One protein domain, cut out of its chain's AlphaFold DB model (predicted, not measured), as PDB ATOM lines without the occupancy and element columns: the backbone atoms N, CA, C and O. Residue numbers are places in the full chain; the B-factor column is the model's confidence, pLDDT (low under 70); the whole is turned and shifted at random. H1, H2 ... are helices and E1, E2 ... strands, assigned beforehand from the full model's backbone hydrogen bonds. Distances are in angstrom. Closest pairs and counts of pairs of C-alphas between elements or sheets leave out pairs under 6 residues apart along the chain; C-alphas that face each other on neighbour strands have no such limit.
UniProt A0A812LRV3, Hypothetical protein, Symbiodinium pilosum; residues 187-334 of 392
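This is residues 187 to 334 of the 392 residues of the protein "Hypothetical protein" of Symbiodinium pilosum (UniProt A0A812LRV3). A small antiparallel sheet, E1 E2 E3, is the middle of three layers: H1 runs along one face, and the helical hairpin H2 and H3 covers the other. H4 sits by H3, H5 lies away from the sheet, and residues 211 to 222 stick out as a loop. The printed part has 148 residues with five named helices and three named strands, ordered H1 H2 H3 H4 E1 E2 E3 H5, and is mostly helix. It is compact, with a radius of gyration of the C-alphas of 17.0 A and spans of 50 by 40 by 27 A.

Look first for E1, residues 287 to 290, E2, residues 294 to 298, and E3, residues 307 to 311. Find C-alpha 191 at (201.858, 113.701, 92.670); from there H1, residues 191 to 207, runs 23.6 A, with a kink of 45 degrees near residue 198. H2, residues 238 to 251, is 19.8 A long; H3 is residues 258 to 269 and H4 residues 275 to 284. H5, residues 322 to 333, ends at C-alpha 333 at (182.182, 108.495, 108.648).

The strands form a meander, each the antiparallel neighbour of the one before: in the hairpin E1 and E2, N 287 and O 298 are within hydrogen-bond range at 2.9 A, and in the hairpin E2 and E3, N 310 and O 295 are within hydrogen-bond range at 2.8 A. H1 is on the sheet at a height of 10.7 A, along E2 at 13 degrees on the local plane; their closest C-alphas, Val 197 and Tyr 297, are 6.7 A apart. H3 is on the opposite face, across E2 at 79 degrees on the local plane. H2 touches H3 with residues 238 to 241 alone, opposite ways at a shallow tilt of 24 degrees; the closest C-alphas, Glu 240 and Leu 264, are 5.9 A apart. H4 and H5 are not on the sheet. Every O i to N i+4 pair is within hydrogen-bond range in H2, but 9 of 13 in H1, 5 of 8 in H3, 5 of 6 in H4 and 6 of 8 in H5.

The farthest C-alphas, Ala 216 and Asn 314, are 50.6 A apart. The printed part has no cut; the 30-residue link from H1 to H2 is long. Confidence is under 70 at residues 204 to 233 and 315.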
ATOM      1  N   LYS A 187     202.251 108.907 100.022       77.00
ATOM      2  CA  LYS A 187     201.723 108.261  98.811       77.00
ATOM      3  C   LYS A 187     200.224 108.508  98.599       77.00
ATOM      4  O   LYS A 187     199.715 108.289  97.504       77.00
ATOM      5  N   SER A 188     199.508 108.933  99.637       80.06
ATOM      6  CA  SER A 188     198.081 109.225  99.538       80.06
ATOM      7  C   SER A 188     197.797 110.565  98.852       80.06
ATOM      8  O   SER A 188     196.675 110.793  98.401       80.06
ATOM      9  N   PHE A 189     198.788 111.450  98.758       83.44
ATOM     10  CA  PHE A 189     198.637 112.731  98.081       83.44
ATOM     11  C   PHE A 189     198.770 112.598  96.563       83.44
ATOM     12  O   PHE A 189     199.420 111.689  96.050       83.44
ATOM     13  N   THR A 190     198.167 113.534  95.831       86.94
ATOM     14  CA  THR A 190     198.426 113.682  94.397       86.94
ATOM     15  C   THR A 190     199.906 113.981  94.167       86.94
ATOM     16  O   THR A 190     200.518 114.749  94.914       86.94
ATOM     17  N   THR A 191     200.472 113.433  93.091       84.38
ATOM     18  CA  THR A 191     201.858 113.701  92.670       84.38
ATOM     19  C   THR A 191     202.124 115.202  92.563       84.38
ATOM     20  O   THR A 191     203.147 115.697  93.021       84.38
ATOM     21  N   ARG A 192     201.142 115.964  92.062       85.88
ATOM     22  CA  ARG A 192     201.198 117.427  91.992       85.88
ATOM     23  C   ARG A 192     201.401 118.071  93.363       85.88
ATOM     24  O   ARG A 192     202.268 118.930  93.485       85.88
ATOM     25  N   PHE A 193     200.600 117.706  94.363       85.31
ATOM     26  CA  PHE A 193     200.719 118.291  95.697       85.31
ATOM     27  C   PHE A 193     202.010 117.844  96.390       85.31
ATOM     28  O   PHE A 193     202.728 118.670  96.955       85.31
ATOM     29  N   PHE A 194     202.346 116.558  96.288       83.38
ATOM     30  CA  PHE A 194     203.553 116.021  96.897       83.38
ATOM     31  C   PHE A 194     204.824 116.653  96.307       83.38
ATOM     32  O   PHE A 194     205.581 117.294  97.036       83.38
ATOM     33  N   ASP A 195     205.019 116.571  94.990       83.44
ATOM     34  CA  ASP A 195     206.261 117.000  94.336       83.44
ATOM     35  C   ASP A 195     206.415 118.523  94.303       83.44
ATOM     36  O   ASP A 195     207.509 119.054  94.500       83.44
ATOM     37  N   LYS A 196     205.326 119.257  94.035       85.81
ATOM     38  CA  LYS A 196     205.419 120.712  93.838       85.81
ATOM     39  C   LYS A 196     205.362 121.504  95.139       85.81
ATOM     40  O   LYS A 196     205.855 122.631  95.143       85.81
ATOM     41  N   VAL A 197     204.776 120.944  96.201       86.12
ATOM     42  CA  VAL A 197     204.586 121.634  97.487       86.12
ATOM     43  C   VAL A 197     205.351 120.935  98.604       86.12
ATOM     44  O   VAL A 197     206.294 121.516  99.141       86.12
ATOM     45  N   LEU A 198     204.989 119.694  98.944       82.50
ATOM     46  CA  LEU A 198     205.528 119.025 100.135       82.50
ATOM     47  C   LEU A 198     207.040 118.798 100.041       82.50
ATOM     48  O   LEU A 198     207.757 119.165 100.968       82.50
ATOM     49  N   VAL A 199     207.553 118.297  98.913       82.88
ATOM     50  CA  VAL A 199     208.999 118.071  98.707       82.88
ATOM     51  C   VAL A 199     209.825 119.347  98.907       82.88
ATOM     52  O   VAL A 199     210.941 119.274  99.414       82.88
ATOM     53  N   LYS A 200     209.275 120.526  98.591       82.56
ATOM     54  CA  LYS A 200     209.957 121.815  98.801       82.56
ATOM     55  C   LYS A 200     209.962 122.269 100.262       82.56
ATOM     56  O   LYS A 200     210.848 123.018 100.657       82.56
ATOM     57  N   MET A 201     208.982 121.839 101.056       79.75
ATOM     58  CA  MET A 201     208.868 122.186 102.477       79.75
ATOM     59  C   MET A 201     209.643 121.223 103.379       79.75
ATOM     60  O   MET A 201     210.209 121.653 104.381       79.75
ATOM     61  N   LEU A 202     209.710 119.936 103.018       75.06
ATOM     62  CA  LEU A 202     210.334 118.884 103.832       75.06
ATOM     63  C   LEU A 202     211.768 119.204 104.309       75.06
ATOM     64  O   LEU A 202     212.051 118.924 105.476       75.06
ATOM     65  N   PRO A 203     212.666 119.802 103.495       72.12
ATOM     66  CA  PRO A 203     213.992 120.213 103.957       72.12
ATOM     67  C   PRO A 203     213.940 121.203 105.125       72.12
ATOM     68  O   PRO A 203     214.575 120.969 106.149       72.12
ATOM     69  N   ALA A 204     213.132 122.260 105.002       66.38
ATOM     70  CA  ALA A 204     212.992 123.286 106.032       66.38
ATOM     71  C   ALA A 204     212.333 122.727 107.304       66.38
ATOM     72  O   ALA A 204     212.756 123.043 108.410       66.38
ATOM     73  N   MET A 205     211.380 121.799 107.160       65.06
ATOM     74  CA  MET A 205     210.764 121.111 108.302       65.06
ATOM     75  C   MET A 205     211.750 120.228 109.089       65.06
ATOM     76  O   MET A 205     211.509 119.958 110.264       65.06
ATOM     77  N   ARG A 206     212.850 119.770 108.466       58.03
ATOM     78  CA  ARG A 206     213.926 118.994 109.115       58.03
ATOM     79  C   ARG A 206     215.055 119.865 109.672       58.03
ATOM     80  O   ARG A 206     215.663 119.477 110.661       58.03
ATOM     81  N   GLN A 207     215.358 120.979 109.003       48.59
ATOM     82  CA  GLN A 207     216.552 121.801 109.235       48.59
ATOM     83  C   GLN A 207     216.394 122.906 110.276       48.59
ATOM     84  O   GLN A 207     217.371 123.599 110.534       48.59
ATOM     85  N   HIS A 208     215.227 123.086 110.895       45.72
ATOM     86  CA  HIS A 208     215.131 123.991 112.038       45.72
ATOM     87  C   HIS A 208     215.831 123.372 113.269       45.72
ATOM     88  O   HIS A 208     215.200 122.954 114.240       45.72
ATOM     89  N   GLU A 209     217.169 123.335 113.235       40.22
ATOM     90  CA  GLU A 209     217.959 123.849 114.348       40.22
ATOM     91  C   GLU A 209     217.425 125.262 114.590       40.22
ATOM     92  O   GLU A 209     217.754 126.219 113.892       40.22
ATOM     93  N   GLU A 210     216.454 125.369 115.494       42.12
ATOM     94  CA  GLU A 210     216.079 126.648 116.073       42.12
ATOM     95  C   GLU A 210     217.288 127.109 116.881       42.12
ATOM     96  O   GLU A 210     217.401 126.841 118.078       42.12
ATOM     97  N   ASP A 211     218.239 127.713 116.171       30.92
ATOM     98  CA  ASP A 211     219.415 128.336 116.738       30.92
ATOM     99  C   ASP A 211     218.957 129.245 117.878       30.92
ATOM    100  O   ASP A 211     218.209 130.206 117.693       30.92
ATOM    101  N   ALA A 212     219.366 128.824 119.071       28.11
ATOM    102  CA  ALA A 212     219.604 129.590 120.273       28.11
ATOM    103  C   ALA A 212     218.691 130.805 120.534       28.11
ATOM    104  O   ALA A 212     218.790 131.855 119.908       28.11
ATOM    105  N   THR A 213     217.975 130.732 121.661       32.84
ATOM    106  CA  THR A 213     217.753 131.886 122.554       32.84
ATOM    107  C   THR A 213     217.217 133.151 121.883       32.84
ATOM    108  O   THR A 213     217.963 134.060 121.527       32.84
ATOM    109  N   VAL A 214     215.889 133.279 121.838       27.98
ATOM    110  CA  VAL A 214     215.257 134.578 121.586       27.98
ATOM    111  C   VAL A 214     215.661 135.530 122.715       27.98
ATOM    112  O   VAL A 214     215.205 135.416 123.856       27.98
ATOM    113  N   TRP A 215     216.565 136.449 122.394       27.19
ATOM    114  CA  TRP A 215     216.957 137.572 123.232       27.19
ATOM    115  C   TRP A 215     215.710 138.439 123.473       27.19
ATOM    116  O   TRP A 215     215.210 139.100 122.571       27.19
ATOM    117  N   ALA A 216     215.159 138.340 124.685       31.56
ATOM    118  CA  ALA A 216     214.208 139.255 125.319       31.56
ATOM    119  C   ALA A 216     213.175 139.969 124.409       31.56
ATOM    120  O   ALA A 216     213.291 141.163 124.152       31.56
ATOM    121  N   ARG A 217     212.127 139.236 124.003       29.52
ATOM    122  CA  ARG A 217     210.689 139.593 123.822       29.52
ATOM    123  C   ARG A 217     210.059 138.372 123.113       29.52
ATOM    124  O   ARG A 217     210.714 137.795 122.262       29.52
ATOM    125  N   TYR A 218     208.864 137.913 123.505       30.67
ATOM    126  CA  TYR A 218     208.218 136.619 123.124       30.67
ATOM    127  C   TYR A 218     208.589 135.352 123.945       30.67
ATOM    128  O   TYR A 218     208.466 134.222 123.478       30.67
ATOM    129  N   SER A 219     208.980 135.505 125.215       35.28
ATOM    130  CA  SER A 219     209.496 134.437 126.097       35.28
ATOM    131  C   SER A 219     208.458 133.499 126.752       35.28
ATOM    132  O   SER A 219     208.597 133.162 127.929       35.28
ATOM    133  N   SER A 220     207.418 133.044 126.050       34.31
ATOM    134  CA  SER A 220     206.485 132.054 126.631       34.31
ATOM    135  C   SER A 220     206.119 130.866 125.740       34.31
ATOM    136  O   SER A 220     205.632 129.854 126.254       34.31
ATOM    137  N   ALA A 221     206.456 130.894 124.450       35.50
ATOM    138  CA  ALA A 221     206.365 129.716 123.597       35.50
ATOM    139  C   ALA A 221     207.667 128.901 123.690       35.50
ATOM    140  O   ALA A 221     208.717 129.315 123.211       35.50
ATOM    141  N   HIS A 222     207.604 127.734 124.338       37.16
ATOM    142  CA  HIS A 222     208.638 126.709 124.194       37.16
ATOM    143  C   HIS A 222     208.339 125.921 122.916       37.16
ATOM    144  O   HIS A 222     207.280 125.286 122.811       37.16
ATOM    145  N   PHE A 223     209.248 126.006 121.956       46.09
ATOM    146  CA  PHE A 223     209.228 125.214 120.739       46.09
ATOM    147  C   PHE A 223     209.967 123.899 121.026       46.09
ATOM    148  O   PHE A 223     211.063 123.895 121.582       46.09
ATOM    149  N   GLU A 224     209.298 122.771 120.785       45.31
ATOM    150  CA  GLU A 224     209.907 121.448 120.948       45.31
ATOM    151  C   GLU A 224     210.555 121.079 119.613       45.31
ATOM    152  O   GLU A 224     209.867 121.003 118.592       45.31
ATOM    153  N   GLN A 225     211.869 120.858 119.620       44.88
ATOM    154  CA  GLN A 225     212.616 120.467 118.427       44.88
ATOM    155  C   GLN A 225     212.002 119.205 117.800       44.88
ATOM    156  O   GLN A 225     211.750 118.212 118.486       44.88
ATOM    157  N   GLY A 226     211.735 119.252 116.493       46.34
ATOM    158  CA  GLY A 226     211.107 118.151 115.752       46.34
ATOM    159  C   GLY A 226     209.581 118.048 115.883       46.34
ATOM    160  O   GLY A 226     208.988 117.159 115.272       46.34
ATOM    161  N   ALA A 227     208.917 118.941 116.625       47.84
ATOM    162  CA  ALA A 227     207.458 118.999 116.696       47.84
ATOM    163  C   ALA A 227     206.905 120.070 115.739       47.84
ATOM    164  O   ALA A 227     206.791 121.246 116.088       47.84
ATOM    165  N   SER A 228     206.512 119.662 114.529       48.91
ATOM    166  CA  SER A 228     205.848 120.557 113.574       48.91
ATOM    167  C   SER A 228     204.498 121.030 114.126       48.91
ATOM    168  O   SER A 228     203.622 120.210 114.421       48.91
ATOM    169  N   ARG A 229     204.302 122.345 114.245       54.69
ATOM    170  CA  ARG A 229     203.008 122.936 114.602       54.69
ATOM    171  C   ARG A 229     202.273 123.326 113.328       54.69
ATOM    172  O   ARG A 229     202.701 124.222 112.611       54.69
ATOM    173  N   HIS A 230     201.161 122.651 113.065       61.50
ATOM    174  CA  HIS A 230     200.307 122.934 111.920       61.50
ATOM    175  C   HIS A 230     199.027 123.612 112.399       61.50
ATOM    176  O   HIS A 230     198.308 123.063 113.235       61.50
ATOM    177  N   ALA A 231     198.738 124.792 111.863       58.72
ATOM    178  CA  ALA A 231     197.429 125.414 111.975       58.72
ATOM    179  C   ALA A 231     196.660 125.134 110.679       58.72
ATOM    180  O   ALA A 231     197.175 125.371 109.590       58.72
ATOM    181  N   CYS A 232     195.446 124.600 110.798       64.31
ATOM    182  CA  CYS A 232     194.565 124.355 109.660       64.31
ATOM    183  C   CYS A 232     193.405 125.349 109.732       64.31
ATOM    184  O   CYS A 232     192.421 125.104 110.426       64.31
ATOM    185  N   ASN A 233     193.549 126.476 109.041       68.69
ATOM    186  CA  ASN A 233     192.505 127.474 108.844       68.69
ATOM    187  C   ASN A 233     192.525 127.864 107.359       68.69
ATOM    188  O   ASN A 233     193.607 128.045 106.809       68.69
ATOM    189  N   ASN A 234     191.366 127.915 106.701       76.69
ATOM    190  CA  ASN A 234     191.268 128.233 105.268       76.69
ATOM    191  C   ASN A 234     190.259 129.345 104.876       76.69
ATOM    192  O   ASN A 234     189.848 129.371 103.717       76.69
ATOM    193  N   PRO A 235     189.807 130.267 105.752       86.00
ATOM    194  CA  PRO A 235     189.247 131.537 105.300       86.00
ATOM    195  C   PRO A 235     190.290 132.344 104.518       86.00
ATOM    196  O   PRO A 235     191.386 132.605 105.009       86.00
ATOM    197  N   TYR A 236     189.940 132.774 103.314       92.38
ATOM    198  CA  TYR A 236     190.759 133.662 102.494       92.38
ATOM    199  C   TYR A 236     189.860 134.654 101.755       92.38
ATOM    200  O   TYR A 236     188.650 134.437 101.628       92.38
ATOM    201  N   ASP A 237     190.447 135.746 101.275       93.81
ATOM    202  CA  ASP A 237     189.736 136.738 100.477       93.81
ATOM    203  C   ASP A 237     189.569 136.249  99.029       93.81
ATOM    204  O   ASP A 237     190.513 136.230  98.237       93.81
ATOM    205  N   ARG A 238     188.347 135.838  98.673       94.38
ATOM    206  CA  ARG A 238     188.037 135.345  97.322       94.38
ATOM    207  C   ARG A 238     188.191 136.418  96.248       94.38
ATOM    208  O   ARG A 238     188.610 136.096  95.143       94.38
ATOM    209  N   ALA A 239     187.882 137.677  96.560       94.56
ATOM    210  CA  ALA A 239     187.969 138.759  95.585       94.56
ATOM    211  C   ALA A 239     189.432 139.071  95.240       94.56
ATOM    212  O   ALA A 239     189.766 139.280  94.071       94.56
ATOM    213  N   GLU A 240     190.316 139.052  96.242       94.62
ATOM    214  CA  GLU A 240     191.756 139.186  96.008       94.62
ATOM    215  C   GLU A 240     192.338 137.961  95.280       94.62
ATOM    216  O   GLU A 240     193.180 138.144  94.399       94.62
ATOM    217  N   ASP A 241     191.861 136.739  95.559       95.94
ATOM    218  CA  ASP A 241     192.257 135.537  94.801       95.94
ATOM    219  C   ASP A 241     191.883 135.644  93.316       95.94
ATOM    220  O   ASP A 241     192.742 135.473  92.452       95.94
ATOM    221  N   ASP A 242     190.631 135.986  93.003       95.69
ATOM    222  CA  ASP A 242     190.149 136.090  91.620       95.69
ATOM    223  C   ASP A 242     190.904 137.170  90.835       95.69
ATOM    224  O   ASP A 242     191.298 136.974  89.677       95.69
ATOM    225  N   LYS A 243     191.172 138.307  91.483       95.06
ATOM    226  CA  LYS A 243     191.960 139.401  90.910       95.06
ATOM    227  C   LYS A 243     193.406 138.980  90.653       95.06
ATOM    228  O   LYS A 243     193.925 139.230  89.561       95.06
ATOM    229  N   ALA A 244     194.054 138.342  91.627       94.56
ATOM    230  CA  ALA A 244     195.415 137.844  91.474       94.56
ATOM    231  C   ALA A 244     195.488 136.783  90.369       94.56
ATOM    232  O   ALA A 244     196.370 136.838  89.511       94.56
ATOM    233  N   PHE A 245     194.523 135.865  90.318       95.31
ATOM    234  CA  PHE A 245     194.453 134.822  89.304       95.31
ATOM    235  C   PHE A 245     194.288 135.384  87.890       95.31
ATOM    236  O   PHE A 245     194.998 134.959  86.975       95.31
ATOM    237  N   ALA A 246     193.413 136.373  87.694       94.88
ATOM    238  CA  ALA A 246     193.248 137.034  86.401       94.88
ATOM    239  C   ALA A 246     194.553 137.704  85.924       94.88
ATOM    240  O   ALA A 246     194.926 137.586  84.749       94.88
ATOM    241  N   GLN A 247     195.283 138.349  86.841       94.12
ATOM    242  CA  GLN A 247     196.584 138.957  86.552       94.12
ATOM    243  C   GLN A 247     197.631 137.901  86.181       94.12
ATOM    244  O   GLN A 247     198.251 138.015  85.124       94.12
ATOM    245  N   MET A 248     197.773 136.841  86.983       94.94
ATOM    246  CA  MET A 248     198.709 135.736  86.732       94.94
ATOM    247  C   MET A 248     198.409 135.009  85.413       94.94
ATOM    248  O   MET A 248     199.311 134.679  84.643       94.94
ATOM    249  N   LYS A 249     197.127 134.804  85.089       93.44
ATOM    250  CA  LYS A 249     196.698 134.170  83.833       93.44
ATOM    251  C   LYS A 249     197.073 134.999  82.602       93.44
ATOM    252  O   LYS A 249     197.357 134.409  81.552       93.44
ATOM    253  N   THR A 250     197.066 136.325  82.742       94.44
ATOM    254  CA  THR A 250     197.421 137.288  81.690       94.44
ATOM    255  C   THR A 250     198.936 137.401  81.536       94.44
ATOM    256  O   THR A 250     199.440 137.279  80.424       94.44
ATOM    257  N   SER A 251     199.671 137.559  82.642       93.12
ATOM    258  CA  SER A 251     201.135 137.692  82.633       93.12
ATOM    259  C   SER A 251     201.871 136.376  82.370       93.12
ATOM    260  O   SER A 251     203.038 136.403  81.994       93.12
ATOM    261  N   LYS A 252     201.207 135.229  82.582       93.19
ATOM    262  CA  LYS A 252     201.803 133.879  82.616       93.19
ATOM    263  C   LYS A 252     202.856 133.688  83.713       93.19
ATOM    264  O   LYS A 252     203.594 132.706  83.682       93.19
ATOM    265  N   ILE A 253     202.884 134.582  84.698       93.19
ATOM    266  CA  ILE A 253     203.739 134.488  85.881       93.19
ATOM    267  C   ILE A 253     202.865 134.000  87.034       93.19
ATOM    268  O   ILE A 253     201.938 134.692  87.444       93.19
ATOM    269  N   TRP A 254     203.141 132.795  87.534       95.06
ATOM    270  CA  TRP A 254     202.344 132.131  88.572       95.06
ATOM    271  C   TRP A 254     202.866 132.430  89.975       95.06
ATOM    272  O   TRP A 254     203.208 131.532  90.747       95.06
ATOM    273  N   GLU A 255     202.947 133.717  90.284       95.56
ATOM    274  CA  GLU A 255     203.391 134.217  91.574       95.56
ATOM    275  C   GLU A 255     202.590 135.454  91.970       95.56
ATOM    276  O   GLU A 255     202.156 136.238  91.123       95.56
ATOM    277  N   ILE A 256     202.433 135.650  93.275       96.00
ATOM    278  CA  ILE A 256     201.801 136.834  93.855       96.00
ATOM    279  C   ILE A 256     202.796 137.562  94.759       96.00
ATOM    280  O   ILE A 256     203.637 136.945  95.414       96.00
ATOM    281  N   SER A 257     202.713 138.890  94.812       95.31
ATOM    282  CA  SER A 257     203.551 139.676  95.718       95.31
ATOM    283  C   SER A 257     203.247 139.345  97.183       95.31
ATOM    284  O   SER A 257     202.115 139.018  97.543       95.31
ATOM    285  N   HIS A 258     204.256 139.495  98.044       93.19
ATOM    286  CA  HIS A 258     204.104 139.314  99.489       93.19
ATOM    287  C   HIS A 258     202.935 140.120 100.068       93.19
ATOM    288  O   HIS A 258     202.112 139.579 100.798       93.19
ATOM    289  N   HIS A 259     202.823 141.392  99.682       92.81
ATOM    290  CA  HIS A 259     201.758 142.284 100.141       92.81
ATOM    291  C   HIS A 259     200.357 141.773  99.794       92.81
ATOM    292  O   HIS A 259     199.478 141.721 100.652       92.81
ATOM    293  N   ASN A 260     200.148 141.356  98.543       94.06
ATOM    294  CA  ASN A 260     198.844 140.859  98.109       94.06
ATOM    295  C   ASN A 260     198.532 139.494  98.742       94.06
ATOM    296  O   ASN A 260     197.382 139.227  99.077       94.06
ATOM    297  N   PHE A 261     199.546 138.657  98.979       94.75
ATOM    298  CA  PHE A 261     199.363 137.399  99.703       94.75
ATOM    299  C   PHE A 261     198.953 137.611 101.166       94.75
ATOM    300  O   PHE A 261     198.071 136.913 101.652       94.75
ATOM    301  N   VAL A 262     199.546 138.584 101.869       92.44
ATOM    302  CA  VAL A 262     199.141 138.915 103.248       92.44
ATOM    303  C   VAL A 262     197.680 139.372 103.288       92.44
ATOM    304  O   VAL A 262     196.919 138.900 104.132       92.44
ATOM    305  N   LYS A 263     197.250 140.207 102.332       92.69
ATOM    306  CA  LYS A 263     195.832 140.585 102.187       92.69
ATOM    307  C   LYS A 263     194.929 139.371 101.971       92.69
ATOM    308  O   LYS A 263     193.935 139.226 102.675       92.69
ATOM    309  N   LEU A 264     195.322 138.467 101.070       94.38
ATOM    310  CA  LEU A 264     194.583 137.240 100.764       94.38
ATOM    311  C   LEU A 264     194.313 136.392 102.019       94.38
ATOM    312  O   LEU A 264     193.206 135.883 102.189       94.38
ATOM    313  N   ILE A 265     195.309 136.240 102.897       91.75
ATOM    314  CA  ILE A 265     195.206 135.391 104.097       91.75
ATOM    315  C   ILE A 265     194.709 136.131 105.338       91.75
ATOM    316  O   ILE A 265     194.469 135.486 106.355       91.75
ATOM    317  N   THR A 266     194.524 137.453 105.279       88.56
ATOM    318  CA  THR A 266     194.076 138.270 106.421       88.56
ATOM    319  C   THR A 266     192.820 137.700 107.107       88.56
ATOM    320  O   THR A 266     192.812 137.635 108.337       88.56
ATOM    321  N   PRO A 267     191.803 137.170 106.390       88.56
ATOM    322  CA  PRO A 267     190.644 136.540 107.033       88.56
ATOM    323  C   PRO A 267     190.977 135.338 107.935       88.56
ATOM    324  O   PRO A 267     190.238 135.060 108.876       88.56
ATOM    325  N   SER A 268     192.083 134.627 107.687       81.75
ATOM    326  CA  SER A 268     192.557 133.534 108.553       81.75
ATOM    327  C   SER A 268     193.240 134.018 109.839       81.75
ATOM    328  O   SER A 268     193.417 133.216 110.757       81.75
ATOM    329  N   PHE A 269     193.607 135.302 109.912       81.44
ATOM    330  CA  PHE A 269     194.373 135.924 110.997       81.44
ATOM    331  C   PHE A 269     193.654 137.145 111.589       81.44
ATOM    332  O   PHE A 269     194.294 138.078 112.053       81.44
ATOM    333  N   SER A 270     192.319 137.130 111.635       76.25
ATOM    334  CA  SER A 270     191.493 138.263 112.091       76.25
ATOM    335  C   SER A 270     191.716 138.716 113.545       76.25
ATOM    336  O   SER A 270     191.080 139.668 113.976       76.25
ATOM    337  N   ALA A 271     192.530 137.995 114.316       72.81
ATOM    338  CA  ALA A 271     192.900 138.319 115.695       72.81
ATOM    339  C   ALA A 271     194.349 138.833 115.819       72.81
ATOM    340  O   ALA A 271     194.862 138.945 116.930       72.81
ATOM    341  N   VAL A 272     195.033 139.053 114.690       74.50
ATOM    342  CA  VAL A 272     196.385 139.615 114.629       74.50
ATOM    343  C   VAL A 272     196.261 141.048 114.129       74.50
ATOM    344  O   VAL A 272     196.036 141.276 112.942       74.50
ATOM    345  N   ASP A 273     196.399 141.999 115.050       74.50
ATOM    346  CA  ASP A 273     196.191 143.423 114.768       74.50
ATOM    347  C   ASP A 273     197.499 144.152 114.399       74.50
ATOM    348  O   ASP A 273     197.466 145.190 113.737       74.50
ATOM    349  N   GLU A 274     198.660 143.608 114.792       79.81
ATOM    350  CA  GLU A 274     199.980 144.209 114.556       79.81
ATOM    351  C   GLU A 274     200.678 143.614 113.318       79.81
ATOM    352  O   GLU A 274     200.737 142.396 113.113       79.81
ATOM    353  N   VAL A 275     201.256 144.484 112.484       80.25
ATOM    354  CA  VAL A 275     201.960 144.085 111.251       80.25
ATOM    355  C   VAL A 275     203.250 143.337 111.586       80.25
ATOM    356  O   VAL A 275     203.609 142.376 110.906       80.25
ATOM    357  N   GLU A 276     203.925 143.743 112.658       79.06
ATOM    358  CA  GLU A 276     205.136 143.123 113.185       79.06
ATOM    359  C   GLU A 276     204.884 141.681 113.637       79.06
ATOM    360  O   GLU A 276     205.706 140.795 113.375       79.06
ATOM    361  N   ASP A 277     203.730 141.427 114.260       76.88
ATOM    362  CA  ASP A 277     203.303 140.084 114.646       76.88
ATOM    363  C   ASP A 277     203.049 139.225 113.407       76.88
ATOM    364  O   ASP A 277     203.541 138.095 113.319       76.88
ATOM    365  N   MET A 278     202.358 139.766 112.399       83.25
ATOM    366  CA  MET A 278     202.125 139.048 111.145       83.25
ATOM    367  C   MET A 278     203.435 138.724 110.413       83.25
ATOM    368  O   MET A 278     203.629 137.595 109.953       83.25
ATOM    369  N   ASP A 279     204.377 139.667 110.360       83.69
ATOM    370  CA  ASP A 279     205.717 139.454 109.808       83.69
ATOM    371  C   ASP A 279     206.475 138.360 110.578       83.69
ATOM    372  O   ASP A 279     207.110 137.489 109.973       83.69
ATOM    373  N   ALA A 280     206.379 138.351 111.910       78.50
ATOM    374  CA  ALA A 280     207.015 137.344 112.751       78.50
ATOM    375  C   ALA A 280     206.426 135.941 112.540       78.50
ATOM    376  O   ALA A 280     207.191 134.965 112.503       78.50
ATOM    377  N   ILE A 281     205.103 135.835 112.374       80.62
ATOM    378  CA  ILE A 281     204.410 134.581 112.042       80.62
ATOM    379  C   ILE A 281     204.846 134.119 110.650       80.62
ATOM    380  O   ILE A 281     205.249 132.965 110.477       80.62
ATOM    381  N   MET A 282     204.821 135.012 109.658       84.12
ATOM    382  CA  MET A 282     205.266 134.727 108.294       84.12
ATOM    383  C   MET A 282     206.715 134.235 108.274       84.12
ATOM    384  O   MET A 282     207.011 133.232 107.627       84.12
ATOM    385  N   ALA A 283     207.620 134.849 109.032       82.81
ATOM    386  CA  ALA A 283     209.026 134.455 109.056       82.81
ATOM    387  C   ALA A 283     209.266 132.989 109.462       82.81
ATOM    388  O   ALA A 283     210.264 132.400 109.054       82.81
ATOM    389  N   ARG A 284     208.347 132.400 110.238       77.12
ATOM    390  CA  ARG A 284     208.520 131.098 110.908       77.12
ATOM    391  C   ARG A 284     207.525 130.029 110.463       77.12
ATOM    392  O   ARG A 284     207.632 128.887 110.890       77.12
ATOM    393  N   THR A 285     206.567 130.380 109.607       79.25
ATOM    394  CA  THR A 285     205.460 129.490 109.240       79.25
ATOM    395  C   THR A 285     205.508 129.140 107.757       79.25
ATOM    396  O   THR A 285     205.664 130.010 106.897       79.25
ATOM    397  N   HIS A 286     205.378 127.848 107.450       84.06
ATOM    398  CA  HIS A 286     205.087 127.382 106.096       84.06
ATOM    399  C   HIS A 286     203.599 127.579 105.812       84.06
ATOM    400  O   HIS A 286     202.760 127.177 106.616       84.06
ATOM    401  N   TYR A 287     203.270 128.163 104.666       86.88
ATOM    402  CA  TYR A 287     201.886 128.391 104.264       86.88
ATOM    403  C   TYR A 287     201.526 127.493 103.098       86.88
ATOM    404  O   TYR A 287     202.271 127.417 102.122       86.88
ATOM    405  N   ILE A 288     200.355 126.874 103.197       89.75
ATOM    406  CA  ILE A 288     199.639 126.248 102.090       89.75
ATOM    407  C   ILE A 288     198.225 126.823 102.148       89.75
ATOM    408  O   ILE A 288     197.522 126.600 103.129       89.75
ATOM    409  N   VAL A 289     197.828 127.578 101.125       90.50
ATOM    410  CA  VAL A 289     196.485 128.170 101.027       90.50
ATOM    411  C   VAL A 289     195.795 127.553  99.826       90.50
ATOM    412  O   VAL A 289     196.320 127.612  98.713       90.50
ATOM    413  N   ILE A 290     194.643 126.930 100.061       90.44
ATOM    414  CA  ILE A 290     193.889 126.198  99.043       90.44
ATOM    415  C   ILE A 290     192.706 127.071  98.641       90.44
ATOM    416  O   ILE A 290     191.816 127.309  99.460       90.44
ATOM    417  N   THR A 291     192.695 127.538  97.395       92.69
ATOM    418  CA  THR A 291     191.640 128.409  96.864       92.69
ATOM    419  C   THR A 291     190.851 127.728  95.754       92.69
ATOM    420  O   THR A 291     191.175 126.626  95.307       92.69
ATOM    421  N   ASP A 292     189.800 128.391  95.278       91.31
ATOM    422  CA  ASP A 292     189.001 127.920  94.147       91.31
ATOM    423  C   ASP A 292     189.797 127.903  92.832       91.31
ATOM    424  O   ASP A 292     189.477 127.105  91.944       91.31
ATOM    425  N   ASN A 293     190.841 128.732  92.714       92.94
ATOM    426  CA  ASN A 293     191.658 128.889  91.507       92.94
ATOM    427  C   ASN A 293     192.953 128.059  91.522       92.94
ATOM    428  O   ASN A 293     193.440 127.648  90.462       92.94
ATOM    429  N   GLY A 294     193.509 127.773  92.700       92.50
ATOM    430  CA  GLY A 294     194.717 126.964  92.817       92.50
ATOM    431  C   GLY A 294     195.220 126.820  94.245       92.50
ATOM    432  O   GLY A 294     194.460 126.841  95.211       92.50
ATOM    433  N   MET A 295     196.534 126.663  94.368       92.94
ATOM    434  CA  MET A 295     197.222 126.573  95.650       92.94
ATOM    435  C   MET A 295     198.356 127.577  95.726       92.94
ATOM    436  O   MET A 295     199.254 127.559  94.883       92.94
ATOM    437  N   TYR A 296     198.373 128.374  96.785       94.06
ATOM    438  CA  TYR A 296     199.546 129.156  97.148       94.06
ATOM    439  C   TYR A 296     200.392 128.361  98.125       94.06
ATOM    440  O   TYR A 296     199.860 127.728  99.041       94.06
ATOM    441  N   TYR A 297     201.710 128.420  97.963       92.06
ATOM    442  CA  TYR A 297     202.609 127.857  98.954       92.06
ATOM    443  C   TYR A 297     203.839 128.728  99.188       92.06
ATOM    444  O   TYR A 297     204.434 129.289  98.264       92.06
ATOM    445  N   ARG A 298     204.235 128.816 100.457       90.31
ATOM    446  CA  ARG A 298     205.387 129.595 100.909       90.31
ATOM    447  C   ARG A 298     206.147 128.826 101.979       90.31
ATOM    448  O   ARG A 298     205.560 128.396 102.967       90.31
ATOM    449  N   VAL A 299     207.456 128.688 101.793       86.38
ATOM    450  CA  VAL A 299     208.368 128.176 102.826       86.38
ATOM    451  C   VAL A 299     208.671 129.304 103.818       86.38
ATOM    452  O   VAL A 299     208.669 130.479 103.452       86.38
ATOM    453  N   ALA A 300     208.894 128.950 105.081       83.50
ATOM    454  CA  ALA A 300     209.197 129.908 106.136       83.50
ATOM    455  C   ALA A 300     210.532 130.580 105.806       83.50
ATOM    456  O   ALA A 300     211.517 129.902 105.519       83.50
ATOM    457  N   ALA A 301     210.533 131.905 105.794       83.19
ATOM    458  CA  ALA A 301     211.696 132.714 105.474       83.19
ATOM    459  C   ALA A 301     211.497 134.121 106.032       83.19
ATOM    460  O   ALA A 301     210.382 134.645 106.007       83.19
ATOM    461  N   THR A 302     212.574 134.761 106.480       83.56
ATOM    462  CA  THR A 302     212.560 136.166 106.924       83.56
ATOM    463  C   THR A 302     212.390 137.147 105.764       83.56
ATOM    464  O   THR A 302     212.018 138.299 105.970       83.56
ATOM    465  N   THR A 303     212.640 136.703 104.533       86.56
ATOM    466  CA  THR A 303     212.534 137.528 103.334       86.56
ATOM    467  C   THR A 303     211.084 137.648 102.849       86.56
ATOM    468  O   THR A 303     210.292 136.696 102.865       86.56
ATOM    469  N   LYS A 304     210.730 138.852 102.382       89.88
ATOM    470  CA  LYS A 304     209.418 139.185 101.800       89.88
ATOM    471  C   LYS A 304     209.419 138.945 100.287       89.88
ATOM    472  O   LYS A 304     209.247 139.869  99.499       89.88
ATOM    473  N   THR A 305     209.687 137.708  99.880       90.31
ATOM    474  CA  THR A 305     209.686 137.303  98.468       90.31
ATOM    475  C   THR A 305     208.273 137.044  97.951       90.31
ATOM    476  O   THR A 305     207.333 136.890  98.733       90.31
ATOM    477  N   SER A 306     208.126 136.994  96.625       93.19
ATOM    478  CA  SER A 306     206.897 136.545  95.968       93.19
ATOM    479  C   SER A 306     206.528 135.119  96.380       93.19
ATOM    480  O   SER A 306     207.388 134.287  96.684       93.19
ATOM    481  N   ILE A 307     205.227 134.844  96.406       94.81
ATOM    482  CA  ILE A 307     204.657 133.560  96.799       94.81
ATOM    483  C   ILE A 307     204.279 132.795  95.542       94.81
ATOM    484  O   ILE A 307     203.603 133.323  94.661       94.81
ATOM    485  N   ASN A 308     204.691 131.531  95.493       94.25
ATOM    486  CA  ASN A 308     204.404 130.642  94.380       94.25
ATOM    487  C   ASN A 308     202.928 130.241  94.364       94.25
ATOM    488  O   ASN A 308     202.355 129.913  95.407       94.25
ATOM    489  N   PHE A 309     202.359 130.171  93.165       95.06
ATOM    490  CA  PHE A 309     201.005 129.697  92.925       95.06
ATOM    491  C   PHE A 309     200.998 128.510  91.955       95.06
ATOM    492  O   PHE A 309     201.738 128.463  90.974       95.06
ATOM    493  N   ILE A 310     200.151 127.525  92.235       92.88
ATOM    494  CA  ILE A 310     199.930 126.356  91.387       92.88
ATOM    495  C   ILE A 310     198.463 126.389  90.951       92.88
ATOM    496  O   ILE A 310     197.600 126.077  91.774       92.88
ATOM    497  N   PRO A 311     198.156 126.746  89.689       92.19
ATOM    498  CA  PRO A 311     196.781 126.743  89.208       92.19
ATOM    499  C   PRO A 311     196.208 125.327  89.214       92.19
ATOM    500  O   PRO A 311     196.919 124.351  88.937       92.19
ATOM    501  N   TRP A 312     194.904 125.211  89.464       89.81
ATOM    502  CA  TRP A 312     194.207 123.960  89.191       89.81
ATOM    503  C   TRP A 312     194.231 123.670  87.688       89.81
ATOM    504  O   TRP A 312     193.923 124.529  86.865       89.81
ATOM    505  N   GLY A 313     194.631 122.449  87.332       81.06
ATOM    506  CA  GLY A 313     194.497 121.940  85.967       81.06
ATOM    507  C   GLY A 313     193.094 121.388  85.698       81.06
ATOM    508  O   GLY A 313     192.157 121.650  86.445       81.06
ATOM    509  N   ASN A 314     192.981 120.535  84.679       75.69
ATOM    510  CA  ASN A 314     191.753 119.777  84.383       75.69
ATOM    511  C   ASN A 314     191.511 118.605  85.356       75.69
ATOM    512  O   ASN A 314     190.526 117.882  85.242       75.69
ATOM    513  N   GLU A 315     192.441 118.383  86.280       68.00
ATOM    514  CA  GLU A 315     192.364 117.353  87.311       68.00
ATOM    515  C   GLU A 315     191.448 117.782  88.468       68.00
ATOM    516  O   GLU A 315     191.246 118.981  88.680       68.00
ATOM    517  N   PRO A 316     190.957 116.828  89.281       72.12
ATOM    518  CA  PRO A 316     190.220 117.137  90.499       72.12
ATOM    519  C   PRO A 316     190.959 118.157  91.380       72.12
ATOM    520  O   PRO A 316     192.182 118.087  91.564       72.12
ATOM    521  N   LYS A 317     190.200 119.103  91.944       84.12
ATOM    522  CA  LYS A 317     190.671 120.087  92.934       84.12
ATOM    523  C   LYS A 317     190.835 119.423  94.307       84.12
ATOM    524  O   LYS A 317     190.200 119.817  95.279       84.12
ATOM    525  N   ASP A 318     191.628 118.359  94.355       83.00
ATOM    526  CA  ASP A 318     191.858 117.556  95.552       83.00
ATOM    527  C   ASP A 318     193.362 117.424  95.828       83.00
ATOM    528  O   ASP A 318     194.205 117.451  94.922       83.00
ATOM    529  N   LEU A 319     193.696 117.307  97.111       84.62
ATOM    530  CA  LEU A 319     195.042 117.001  97.579       84.62
ATOM    531  C   LEU A 319     195.294 115.499  97.581       84.62
ATOM    532  O   LEU A 319     196.441 115.081  97.427       84.62
ATOM    533  N   LEU A 320     194.244 114.702  97.766       85.31
ATOM    534  CA  LEU A 320     194.322 113.253  97.801       85.31
ATOM    535  C   LEU A 320     194.257 112.667  96.391       85.31
ATOM    536  O   LEU A 320     193.530 113.140  95.520       85.31
ATOM    537  N   GLY A 321     195.022 111.600  96.167       84.25
ATOM    538  CA  GLY A 321     194.872 110.795  94.961       84.25
ATOM    539  C   GLY A 321     193.470 110.188  94.888       84.25
ATOM    540  O   GLY A 321     192.883 109.837  95.912       84.25
ATOM    541  N   GLN A 322     192.941 109.999  93.678       84.81
ATOM    542  CA  GLN A 322     191.574 109.500  93.467       84.81
ATOM    543  C   GLN A 322     191.295 108.168  94.189       84.81
ATOM    544  O   GLN A 322     190.212 107.970  94.733       84.81
ATOM    545  N   SER A 323     192.294 107.283  94.275       83.31
ATOM    546  CA  SER A 323     192.202 106.001  94.992       83.31
ATOM    547  C   SER A 323     192.060 106.135  96.515       83.31
ATOM    548  O   SER A 323     191.734 105.161  97.187       83.31
ATOM    549  N   GLN A 324     192.317 107.318  97.072       85.38
ATOM    550  CA  GLN A 324     192.282 107.594  98.510       85.38
ATOM    551  C   GLN A 324     190.989 108.287  98.945       85.38
ATOM    552  O   GLN A 324     190.716 108.371 100.141       85.38
ATOM    553  N   VAL A 325     190.181 108.761  97.992       84.25
ATOM    554  CA  VAL A 325     188.942 109.502  98.264       84.25
ATOM    555  C   VAL A 325     187.948 108.644  99.047       84.25
ATOM    556  O   VAL A 325     187.387 109.102 100.041       84.25
ATOM    557  N   GLU A 326     187.769 107.380  98.663       84.69
ATOM    558  CA  GLU A 326     186.861 106.467  99.373       84.69
ATOM    559  C   GLU A 326     187.377 106.110 100.774       84.69
ATOM    560  O   GLU A 326     186.599 106.064 101.728       84.69
ATOM    561  N   ILE A 327     188.699 105.978 100.942       83.75
ATOM    562  CA  ILE A 327     189.331 105.793 102.258       83.75
ATOM    563  C   ILE A 327     189.074 107.020 103.146       83.75
ATOM    564  O   ILE A 327     188.776 106.875 104.329       83.75
ATOM    565  N   PHE A 328     189.131 108.232 102.586       84.44
ATOM    566  CA  PHE A 328     188.834 109.472 103.308       84.44
ATOM    567  C   PHE A 328     187.370 109.618 103.690       84.44
ATOM    568  O   PHE A 328     187.073 109.982 104.831       84.44
ATOM    569  N   LYS A 329     186.447 109.272 102.789       85.25
ATOM    570  CA  LYS A 329     185.015 109.232 103.104       85.25
ATOM    571  C   LYS A 329     184.727 108.238 104.228       85.25
ATOM    572  O   LYS A 329     184.070 108.611 105.198       85.25
ATOM    573  N   ALA A 330     185.275 107.024 104.149       82.75
ATOM    574  CA  ALA A 330     185.148 106.023 105.204       82.75
ATOM    575  C   ALA A 330     185.740 106.528 106.530       82.75
ATOM    576  O   ALA A 330     185.053 106.501 107.554       82.75
ATOM    577  N   TYR A 331     186.964 107.076 106.503       81.81
ATOM    578  CA  TYR A 331     187.626 107.682 107.663       81.81
ATOM    579  C   TYR A 331     186.732 108.715 108.357       81.81
ATOM    580  O   TYR A 331     186.504 108.626 109.562       81.81
ATOM    581  N   LYS A 332     186.164 109.646 107.583       80.69
ATOM    582  CA  LYS A 332     185.288 110.710 108.084       80.69
ATOM    583  C   LYS A 332     183.992 110.178 108.705       80.69
ATOM    584  O   LYS A 332     183.517 110.766 109.673       80.69
ATOM    585  N   LEU A 333     183.431 109.094 108.164       83.31
ATOM    586  CA  LEU A 333     182.182 108.495 108.648       83.31
ATOM    587  C   LEU A 333     182.346 107.758 109.986       83.31
ATOM    588  O   LEU A 333     181.437 107.809 110.808       83.31
ATOM    589  N   ASN A 334     183.482 107.094 110.226       77.50
ATOM    590  CA  ASN A 334     183.696 106.337 111.469       77.50
ATOM    591  C   ASN A 334     185.142 106.396 111.998       77.50
ATOM    592  O   ASN A 334     185.807 105.367 112.015       77.50
TER     593      ASN A 334